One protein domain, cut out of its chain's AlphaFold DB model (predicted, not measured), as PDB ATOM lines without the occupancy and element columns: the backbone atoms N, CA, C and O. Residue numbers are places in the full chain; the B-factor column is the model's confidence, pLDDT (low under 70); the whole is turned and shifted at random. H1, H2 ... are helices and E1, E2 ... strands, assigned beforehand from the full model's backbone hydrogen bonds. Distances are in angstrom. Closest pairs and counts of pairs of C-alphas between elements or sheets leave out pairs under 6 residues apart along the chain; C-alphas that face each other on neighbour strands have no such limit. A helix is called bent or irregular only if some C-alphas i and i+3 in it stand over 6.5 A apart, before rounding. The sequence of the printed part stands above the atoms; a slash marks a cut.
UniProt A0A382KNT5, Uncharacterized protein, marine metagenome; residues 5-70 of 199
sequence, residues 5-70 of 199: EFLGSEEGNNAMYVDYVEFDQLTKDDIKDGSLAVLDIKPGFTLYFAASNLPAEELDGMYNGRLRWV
ATOM      1  N   GLU A   5     126.569  82.459 109.474       95.06
ATOM      2  CA  GLU A   5     126.942  83.506 108.522       95.06
ATOM      3  C   GLU A   5     127.948  82.984 107.497       95.06
ATOM      4  O   GLU A   5     128.994  82.438 107.849       95.06
ATOM      5  N   PHE A   6     127.648  83.208 106.218       94.94
ATOM      6  CA  PHE A   6     128.581  82.996 105.118       94.94
ATOM      7  C   PHE A   6     129.235  84.324 104.740       94.94
ATOM      8  O   PHE A   6     128.558  85.290 104.373       94.94
ATOM      9  N   LEU A   7     130.563  84.353 104.842       93.06
ATOM     10  CA  LEU A   7     131.413  85.508 104.571       93.06
ATOM     11  C   LEU A   7     132.342  85.173 103.402       93.06
ATOM     12  O   LEU A   7     132.948  84.103 103.375       93.06
ATOM     13  N   GLY A   8     132.453  86.090 102.446       84.31
ATOM     14  CA  GLY A   8     133.386  86.010 101.325       84.31
ATOM     15  C   GLY A   8     134.269  87.250 101.265       84.31
ATOM     16  O   GLY A   8     133.978  88.261 101.902       84.31
ATOM     17  N   SER A   9     135.351  87.187 100.493       83.44
ATOM     18  CA  SER A   9     136.072  88.395 100.089       83.44
ATOM     19  C   SER A   9     135.177  89.280  99.214       83.44
ATOM     20  O   SER A   9     134.512  88.778  98.309       83.44
ATOM     21  N   GLU A  10     135.181  90.596  99.447       71.75
ATOM     22  CA  GLU A  10     134.360  91.549  98.675       71.75
ATOM     23  C   GLU A  10     134.716  91.569  97.178       71.75
ATOM     24  O   GLU A  10     133.870  91.860  96.337       71.75
ATOM     25  N   GLU A  11     135.956  91.205  96.840       75.06
ATOM     26  CA  GLU A  11     136.473  91.149  95.467       75.06
ATOM     27  C   GLU A  11     136.365  89.750  94.827       75.06
ATOM     28  O   GLU A  11     136.717  89.569  93.661       75.06
ATOM     29  N   GLY A  12     135.921  88.736  95.579       66.00
ATOM     30  CA  GLY A  12     135.899  87.345  95.131       66.00
ATOM     31  C   GLY A  12     134.510  86.837  94.753       66.00
ATOM     32  O   GLY A  12     133.511  87.154  95.391       66.00
ATOM     33  N   ASN A  13     134.461  85.945  93.761       83.69
ATOM     34  CA  ASN A  13     133.287  85.114  93.485       83.69
ATOM     35  C   ASN A  13     133.315  83.880  94.397       83.69
ATOM     36  O   ASN A  13     133.648  82.778  93.954       83.69
ATOM     37  N   ASN A  14     133.030  84.069  95.687       94.00
ATOM     38  CA  ASN A  14     133.035  82.970  96.649       94.00
ATOM     39  C   ASN A  14     131.745  82.161  96.516       94.00
ATOM     40  O   ASN A  14     130.650  82.721  96.439       94.00
ATOM     41  N   ALA A  15     131.867  80.838  96.499       95.62
ATOM     42  CA  ALA A  15     130.712  79.964  96.435       95.62
ATOM     43  C   ALA A  15     130.938  78.670  97.208       95.62
ATOM     44  O   ALA A  15     132.058  78.165  97.299       95.62
ATOM     45  N   MET A  16     129.846  78.117  97.725       96.06
ATOM     46  CA  MET A  16     129.817  76.791  98.331       96.06
ATOM     47  C   MET A  16     128.594  76.040  97.830       96.06
ATOM     48  O   MET A  16     127.526  76.626  97.676       96.06
ATOM     49  N   TYR A  17     128.765  74.745  97.591       96.81
ATOM     50  CA  TYR A  17     127.665  73.826  97.345       96.81
ATOM     51  C   TYR A  17     127.384  73.006  98.607       96.81
ATOM     52  O   TYR A  17     128.307  72.449  99.204       96.81
ATOM     53  N   VAL A  18     126.111  72.924  98.984       97.06
ATOM     54  CA  VAL A  18     125.607  72.128 100.103       97.06
ATOM     55  C   VAL A  18     124.570  71.146  99.579       97.06
ATOM     56  O   VAL A  18     123.535  71.516  99.038       97.06
ATOM     57  N   ASP A  19     124.841  69.863  99.739       97.56
ATOM     58  CA  ASP A  19     123.979  68.822  99.189       97.56
ATOM     59  C   ASP A  19     122.599  68.783  99.869       97.56
ATOM     60  O   ASP A  19     121.565  68.725  99.210       97.56
ATOM     61  N   TYR A  20     122.569  68.912 101.194       97.25
ATOM     62  CA  TYR A  20     121.335  69.027 101.961       97.25
ATOM     63  C   TYR A  20     121.502  70.080 103.052       97.25
ATOM     64  O   TYR A  20     122.461  70.013 103.823       97.25
ATOM     65  N   VAL A  21     120.593  71.053 103.103       95.50
ATOM     66  CA  VAL A  21     120.530  72.045 104.179       95.50
ATOM     67  C   VAL A  21     119.343  71.736 105.082       95.50
ATOM     68  O   VAL A  21     118.214  71.615 104.624       95.50
ATOM     69  N   GLU A  22     119.603  71.594 106.376       95.12
ATOM     70  CA  GLU A  22     118.566  71.352 107.372       95.12
ATOM     71  C   GLU A  22     118.423  72.579 108.268       95.12
ATOM     72  O   GLU A  22     119.383  73.022 108.905       95.12
ATOM     73  N   PHE A  23     117.214  73.126 108.319       94.38
ATOM     74  CA  PHE A  23     116.836  74.186 109.240       94.38
ATOM     75  C   PHE A  23     116.063  73.566 110.404       94.38
ATOM     76  O   PHE A  23     114.842  73.416 110.336       94.38
ATOM     77  N   ASP A  24     116.792  73.165 111.447       91.81
ATOM     78  CA  ASP A  24     116.213  72.525 112.631       91.81
ATOM     79  C   ASP A  24     115.146  73.418 113.281       91.81
ATOM     80  O   ASP A  24     115.373  74.608 113.494       91.81
ATOM     81  N   GLN A  25     113.990  72.832 113.602       91.38
ATOM     82  CA  GLN A  25     112.818  73.488 114.209       91.38
ATOM     83  C   GLN A  25     112.170  74.620 113.396       91.38
ATOM     84  O   GLN A  25     111.215  75.225 113.881       91.38
ATOM     85  N   LEU A  26     112.642  74.902 112.180       94.75
ATOM     86  CA  LEU A  26     111.985  75.856 111.297       94.75
ATOM     87  C   LEU A  26     110.932  75.157 110.441       94.75
ATOM     88  O   LEU A  26     111.052  73.990 110.062       94.75
ATOM     89  N   THR A  27     109.907  75.922 110.103       94.62
ATOM     90  CA  THR A  27     108.831  75.544 109.192       94.62
ATOM     91  C   THR A  27     108.747  76.546 108.045       94.62
ATOM     92  O   THR A  27     109.440  77.564 108.026       94.62
ATOM     93  N   LYS A  28     107.876  76.280 107.068       92.50
ATOM     94  CA  LYS A  28     107.617  77.212 105.963       92.50
ATOM     95  C   LYS A  28     107.216  78.612 106.460       92.50
ATOM     96  O   LYS A  28     107.623  79.598 105.857       92.50
ATOM     97  N   ASP A  29     106.491  78.711 107.575       94.56
ATOM     98  CA  ASP A  29     106.015  79.990 108.129       94.56
ATOM     99  C   ASP A  29     107.152  80.890 108.656       94.56
ATOM    100  O   ASP A  29     106.951  82.086 108.902       94.56
ATOM    101  N   ASP A  30     108.355  80.333 108.818       95.19
ATOM    102  CA  ASP A  30     109.553  81.064 109.224       95.19
ATOM    103  C   ASP A  30     110.279  81.732 108.043       95.19
ATOM    104  O   ASP A  30     111.146  82.583 108.263       95.19
ATOM    105  N   ILE A  31     109.909  81.404 106.797       94.69
ATOM    106  CA  ILE A  31     110.407  82.070 105.587       94.69
ATOM    107  C   ILE A  31     109.734  83.442 105.481       94.69
ATOM    108  O   ILE A  31     108.538  83.545 105.210       94.69
ATOM    109  N   LYS A  32     110.497  84.521 105.705       91.19
ATOM    110  CA  LYS A  32     109.957  85.891 105.735       91.19
ATOM    111  C   LYS A  32     110.846  86.869 104.988       91.19
ATOM    112  O   LYS A  32     112.058  86.911 105.197       91.19
ATOM    113  N   ASP A  33     110.224  87.672 104.129       89.06
ATOM    114  CA  ASP A  33     110.856  88.801 103.435       89.06
ATOM    115  C   ASP A  33     112.186  88.440 102.740       89.06
ATOM    116  O   ASP A  33     113.150  89.203 102.751       89.06
ATOM    117  N   GLY A  34     112.266  87.237 102.155       89.75
ATOM    118  CA  GLY A  34     113.472  86.762 101.470       89.75
ATOM    119  C   GLY A  34     114.658  86.455 102.395       89.75
ATOM    120  O   GLY A  34     115.800  86.432 101.925       89.75
ATOM    121  N   SER A  35     114.407  86.214 103.689       92.88
ATOM    122  CA  SER A  35     115.405  85.802 104.687       92.88
ATOM    123  C   SER A  35     114.886  84.731 105.670       92.88
ATOM    124  O   SER A  35     113.683  84.527 105.828       92.88
ATOM    125  N   LEU A  36     115.816  84.043 106.335       94.81
ATOM    126  CA  LEU A  36     115.587  83.193 107.504       94.81
ATOM    127  C   LEU A  36     116.370  83.761 108.690       94.81
ATOM    128  O   LEU A  36     117.538  84.127 108.549       94.81
ATOM    129  N   ALA A  37     115.768  83.783 109.882       91.81
ATOM    130  CA  ALA A  37     116.392  84.370 111.076       91.81
ATOM    131  C   ALA A  37     117.732  83.711 111.467       91.81
ATOM    132  O   ALA A  37     118.590  84.349 112.079       91.81
ATOM    133  N   VAL A  38     117.912  82.438 111.105       94.00
ATOM    134  CA  VAL A  38     119.084  81.617 111.444       94.00
ATOM    135  C   VAL A  38     120.207  81.674 110.407       94.00
ATOM    136  O   VAL A  38     121.267  81.100 110.646       94.00
ATOM    137  N   LEU A  39     120.015  82.360 109.278       95.62
ATOM    138  CA  LEU A  39     120.959  82.355 108.160       95.62
ATOM    139  C   LEU A  39     121.265  83.783 107.687       95.62
ATOM    140  O   LEU A  39     120.367  84.606 107.506       95.62
ATOM    141  N   ASP A  40     122.543  84.074 107.458       95.38
ATOM    142  CA  ASP A  40     122.991  85.241 106.698       95.38
ATOM    143  C   ASP A  40     123.951  84.823 105.594       95.38
ATOM    144  O   ASP A  40     124.908  84.084 105.833       95.38
ATOM    145  N   ILE A  41     123.746  85.366 104.402       95.19
ATOM    146  CA  ILE A  41     124.691  85.241 103.299       95.19
ATOM    147  C   ILE A  41     125.087  86.657 102.911       95.19
ATOM    148  O   ILE A  41     124.286  87.397 102.320       95.19
ATOM    149  N   LYS A  42     126.310  87.059 103.276       93.62
ATOM    150  CA  LYS A  42     126.806  88.408 102.986       93.62
ATOM    151  C   LYS A  42     127.078  88.594 101.485       93.62
ATOM    152  O   LYS A  42     127.223  87.613 100.753       93.62
ATOM    153  N   PRO A  43     127.137  89.850 101.003       92.12
ATOM    154  CA  PRO A  43     127.622  90.147  99.657       92.12
ATOM    155  C   PRO A  43     128.979  89.482  99.366       92.12
ATOM    156  O   PRO A  43     129.791  89.310 100.271       92.12
ATOM    157  N   GLY A  44     129.209  89.098  98.108       91.62
ATOM    158  CA  GLY A  44     130.436  88.404  97.686       91.62
ATOM    159  C   GLY A  44     130.438  86.885  97.911       91.62
ATOM    160  O   GLY A  44     131.445  86.237  97.627       91.62
ATOM    161  N   PHE A  45     129.331  86.303  98.396       95.50
ATOM    162  CA  PHE A  45     129.183  84.858  98.583       95.50
ATOM    163  C   PHE A  45     127.868  84.327  97.995       95.50
ATOM    164  O   PHE A  45     126.810  84.898  98.248       95.50
ATOM    165  N   THR A  46     127.917  83.205  97.277       96.38
ATOM    166  CA  THR A  46     126.722  82.477  96.817       96.38
ATOM    167  C   THR A  46     126.698  81.069  97.403       96.38
ATOM    168  O   THR A  46     127.620  80.277  97.200       96.38
ATOM    169  N   LEU A  47     125.628  80.739  98.118       97.31
ATOM    170  CA  LEU A  47     125.376  79.396  98.620       97.31
ATOM    171  C   LEU A  47     124.461  78.660  97.644       97.31
ATOM    172  O   LEU A  47     123.291  79.004  97.492       97.31
ATOM    173  N   TYR A  48     124.998  77.634  96.999       98.06
ATOM    174  CA  TYR A  48     124.228  76.688  96.209       98.06
ATOM    175  C   TYR A  48     123.791  75.535  97.105       98.06
ATOM    176  O   TYR A  48     124.608  75.003  97.855       98.06
ATOM    177  N   PHE A  49     122.534  75.116  97.017       98.00
ATOM    178  CA  PHE A  49     122.045  73.948  97.744       98.00
ATOM    179  C   PHE A  49     121.248  73.017  96.836       98.00
ATOM    180  O   PHE A  49     120.616  73.482  95.889       98.00
ATOM    181  N   ALA A  50     121.284  71.707  97.088       97.38
ATOM    182  CA  ALA A  50     120.505  70.749  96.301       97.38
ATOM    183  C   ALA A  50     119.144  70.430  96.929       97.38
ATOM    184  O   ALA A  50     118.157  70.423  96.204       97.38
ATOM    185  N   ALA A  51     119.039  70.205  98.234       97.88
ATOM    186  CA  ALA A  51     117.746  69.966  98.877       97.88
ATOM    187  C   ALA A  51     117.676  70.558 100.286       97.88
ATOM    188  O   ALA A  51     118.699  70.915 100.873       97.88
ATOM    189  N   SER A  52     116.454  70.671 100.801       97.00
ATOM    190  CA  SER A  52     116.156  71.228 102.120       97.00
ATOM    191  C   SER A  52     114.958  70.530 102.764       97.00
ATOM    192  O   SER A  52     114.158  69.899 102.070       97.00
ATOM    193  N   ASN A  53     114.836  70.637 104.088       95.69
ATOM    194  CA  ASN A  53     113.616  70.286 104.822       95.69
ATOM    195  C   ASN A  53     112.506  71.345 104.666       95.69
ATOM    196  O   ASN A  53     111.337  71.050 104.898       95.69
ATOM    197  N   LEU A  54     112.867  72.567 104.269       96.25
ATOM    198  CA  LEU A  54     111.935  73.623 103.873       96.25
ATOM    199  C   LEU A  54     111.720  73.612 102.345       96.25
ATOM    200  O   LEU A  54     112.590  73.115 101.626       96.25
ATOM    201  N   PRO A  55     110.614  74.185 101.824       95.75
ATOM    202  CA  PRO A  55     110.364  74.254 100.382       95.75
ATOM    203  C   PRO A  55     111.514  74.939  99.633       95.75
ATOM    204  O   PRO A  55     111.774  76.128  99.822       95.75
ATOM    205  N   ALA A  56     112.224  74.189  98.787       97.12
ATOM    206  CA  ALA A  56     113.435  74.668  98.121       97.12
ATOM    207  C   ALA A  56     113.156  75.833  97.157       97.12
ATOM    208  O   ALA A  56     114.005  76.701  96.968       97.12
ATOM    209  N   GLU A  57     111.950  75.892  96.598       95.75
ATOM    210  CA  GLU A  57     111.481  76.954  95.709       95.75
ATOM    211  C   GLU A  57     111.314  78.291  96.419       95.75
ATOM    212  O   GLU A  57     111.548  79.333  95.818       95.75
ATOM    213  N   GLU A  58     110.919  78.262  97.690       95.81
ATOM    214  CA  GLU A  58     110.786  79.471  98.507       95.81
ATOM    215  C   GLU A  58     112.144  79.948  99.025       95.81
ATOM    216  O   GLU A  58     112.311  81.127  99.337       95.81
ATOM    217  N   LEU A  59     113.122  79.039  99.074       97.50
ATOM    218  CA  LEU A  59     114.505  79.350  99.408       97.50
ATOM    219  C   LEU A  59     115.314  79.891  98.219       97.50
ATOM    220  O   LEU A  59     116.220  80.711  98.408       97.50
ATOM    221  N   ASP A  60     115.021  79.442  96.995       97.50
ATOM    222  CA  ASP A  60     115.744  79.883  95.800       97.50
ATOM    223  C   ASP A  60     115.542  81.382  95.551       97.50
ATOM    224  O   ASP A  60     114.430  81.896  95.453       97.50
ATOM    225  N   GLY A  61     116.651  82.105  95.423       96.81
ATOM    226  CA  GLY A  61     116.639  83.543  95.176       96.81
ATOM    227  C   GLY A  61     116.639  84.411  96.437       96.81
ATOM    228  O   GLY A  61     116.810  85.630  96.317       96.81
ATOM    229  N   MET A  62     116.530  83.831  97.638       97.31
ATOM    230  CA  MET A  62     116.664  84.577  98.895       97.31
ATOM    231  C   MET A  62     118.030  85.276  99.003       97.31
ATOM    232  O   MET A  62     118.996  84.949  98.301       97.31
ATOM    233  N   TYR A  63     118.118  86.258  99.906       96.00
ATOM    234  CA  TYR A  63     119.328  87.066 100.116       96.00
ATOM    235  C   TYR A  63     119.809  87.768  98.836       96.00
ATOM    236  O   TYR A  63     121.000  87.772  98.527       96.00
ATOM    237  N   ASN A  64     118.884  88.368  98.080       93.94
ATOM    238  CA  ASN A  64     119.156  89.018  96.790       93.94
ATOM    239  C   ASN A  64     119.838  88.074  95.783       93.94
ATOM    240  O   ASN A  64     120.822  88.444  95.141       93.94
ATOM    241  N   GLY A  65     119.340  86.840  95.672       95.44
ATOM    242  CA  GLY A  65     119.848  85.846  94.730       95.44
ATOM    243  C   GLY A  65     121.101  85.100  95.186       95.44
ATOM    244  O   GLY A  65     121.730  84.447  94.358       95.44
ATOM    245  N   ARG A  66     121.488  85.193  96.463       95.81
ATOM    246  CA  ARG A  66     122.700  84.535  96.981       95.81
ATOM    247  C   ARG A  66     122.455  83.138  97.538       95.81
ATOM    248  O   ARG A  66     123.408  82.372  97.628       95.81
ATOM    249  N   LEU A  67     121.217  82.787  97.879       97.75
ATOM    250  CA  LEU A  67     120.828  81.400  98.130       97.75
ATOM    251  C   LEU A  67     120.235  80.823  96.843       97.75
ATOM    252  O   LEU A  67     119.242  81.351  96.344       97.75
ATOM    253  N   ARG A  68     120.869  79.796  96.270       98.00
ATOM    254  CA  ARG A  68     120.503  79.250  94.957       98.00
ATOM    255  C   ARG A  68     120.229  77.759  95.008       98.00
ATOM    256  O   ARG A  68     121.092  76.978  95.403       98.00
ATOM    257  N   TRP A  69     119.060  77.360  94.538       98.00
ATOM    258  CA  TRP A  69     118.705  75.953  94.435       98.00
ATOM    259  C   TRP A  69     119.248  75.329  93.142       98.00
ATOM    260  O   TRP A  69     119.062  75.868  92.052       98.00
ATOM    261  N   VAL A  70     119.911  74.177  93.254       96.69
ATOM    262  CA  VAL A  70     120.433  73.378  92.131       96.69
ATOM    263  C   VAL A  70     119.536  72.157  91.929       96.69
ATOM    264  O   VAL A  70     119.904  71.026  92.251       96.69
TER     265      VAL A  70
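What this domain is: This is residues 5 to 70 of the 199 residues of an uncharacterized protein of marine metagenome (UniProt A0A382KNT5). Two long, bent strands, E1 and E3, run side by side in a small, twisted sheet, with short E4 along the other side of E3 and two short helices, H1 and H2, linking E3 to E4. A long loop, residues 22 to 38, leads from E1 to short E2, which pairs with residues 5 to 6 instead of joining the sheet. The 66 printed residues hold E1, E2, E3, H1, H2 and E4 in that order; the sheet order is E1, E3, E4, all parallel. The class is mixed, helices and strands, with under half of the residues in named elements; the whole is compact, radius of gyration of the C-alphas 11.4 A, but elongated, spanning 35 by 22 by 18 A.

Where its parts are: E1, residues 14 to 21, begins at C-alpha 14 (133.035, 82.970, 96.649), is 18.2 A long and bends by 65 degrees at residue 18. E2 is residues 39 to 41, 6.8 A. E3, residues 45 to 52, is 19.2 A long and bends by 56 degrees at residue 49. H1 is residues 56 to 59, 5.0 A, and H2 residues 62 to 65, 5.4 A. E4, residues 67 to 69, 6.9 A, ends at C-alpha 69 (118.705, 75.953, 94.435).

How they stand to each other: E1 and E3 are parallel at 14 degrees, with N 18 and O 48 2.8 A apart, within hydrogen-bond range. E3 and E4 are parallel at 41 degrees, with N 68 and O 47 2.8 A apart, also within range. E3, H1 and H2, and E4 form a strand-helix-strand unit, two parallel neighbour strands with helices between, its crossover right-handed. H1 is on the sheet at a height of 7.6 A; H2 only grazes it. Both helices are too short for an O i to N i+4 pair; each has its 1 O i to N i+3 pair within range. E1 and E2 are apart.

The domain as a whole: The C-alphas farthest apart, of Glu 11 and Gln 25, are 35.0 A apart. The printed part has no cut. The link from E1 to E2 is long, 17 residues. Mean pLDDT of the printed part is 93.6; residue 12 is under 70.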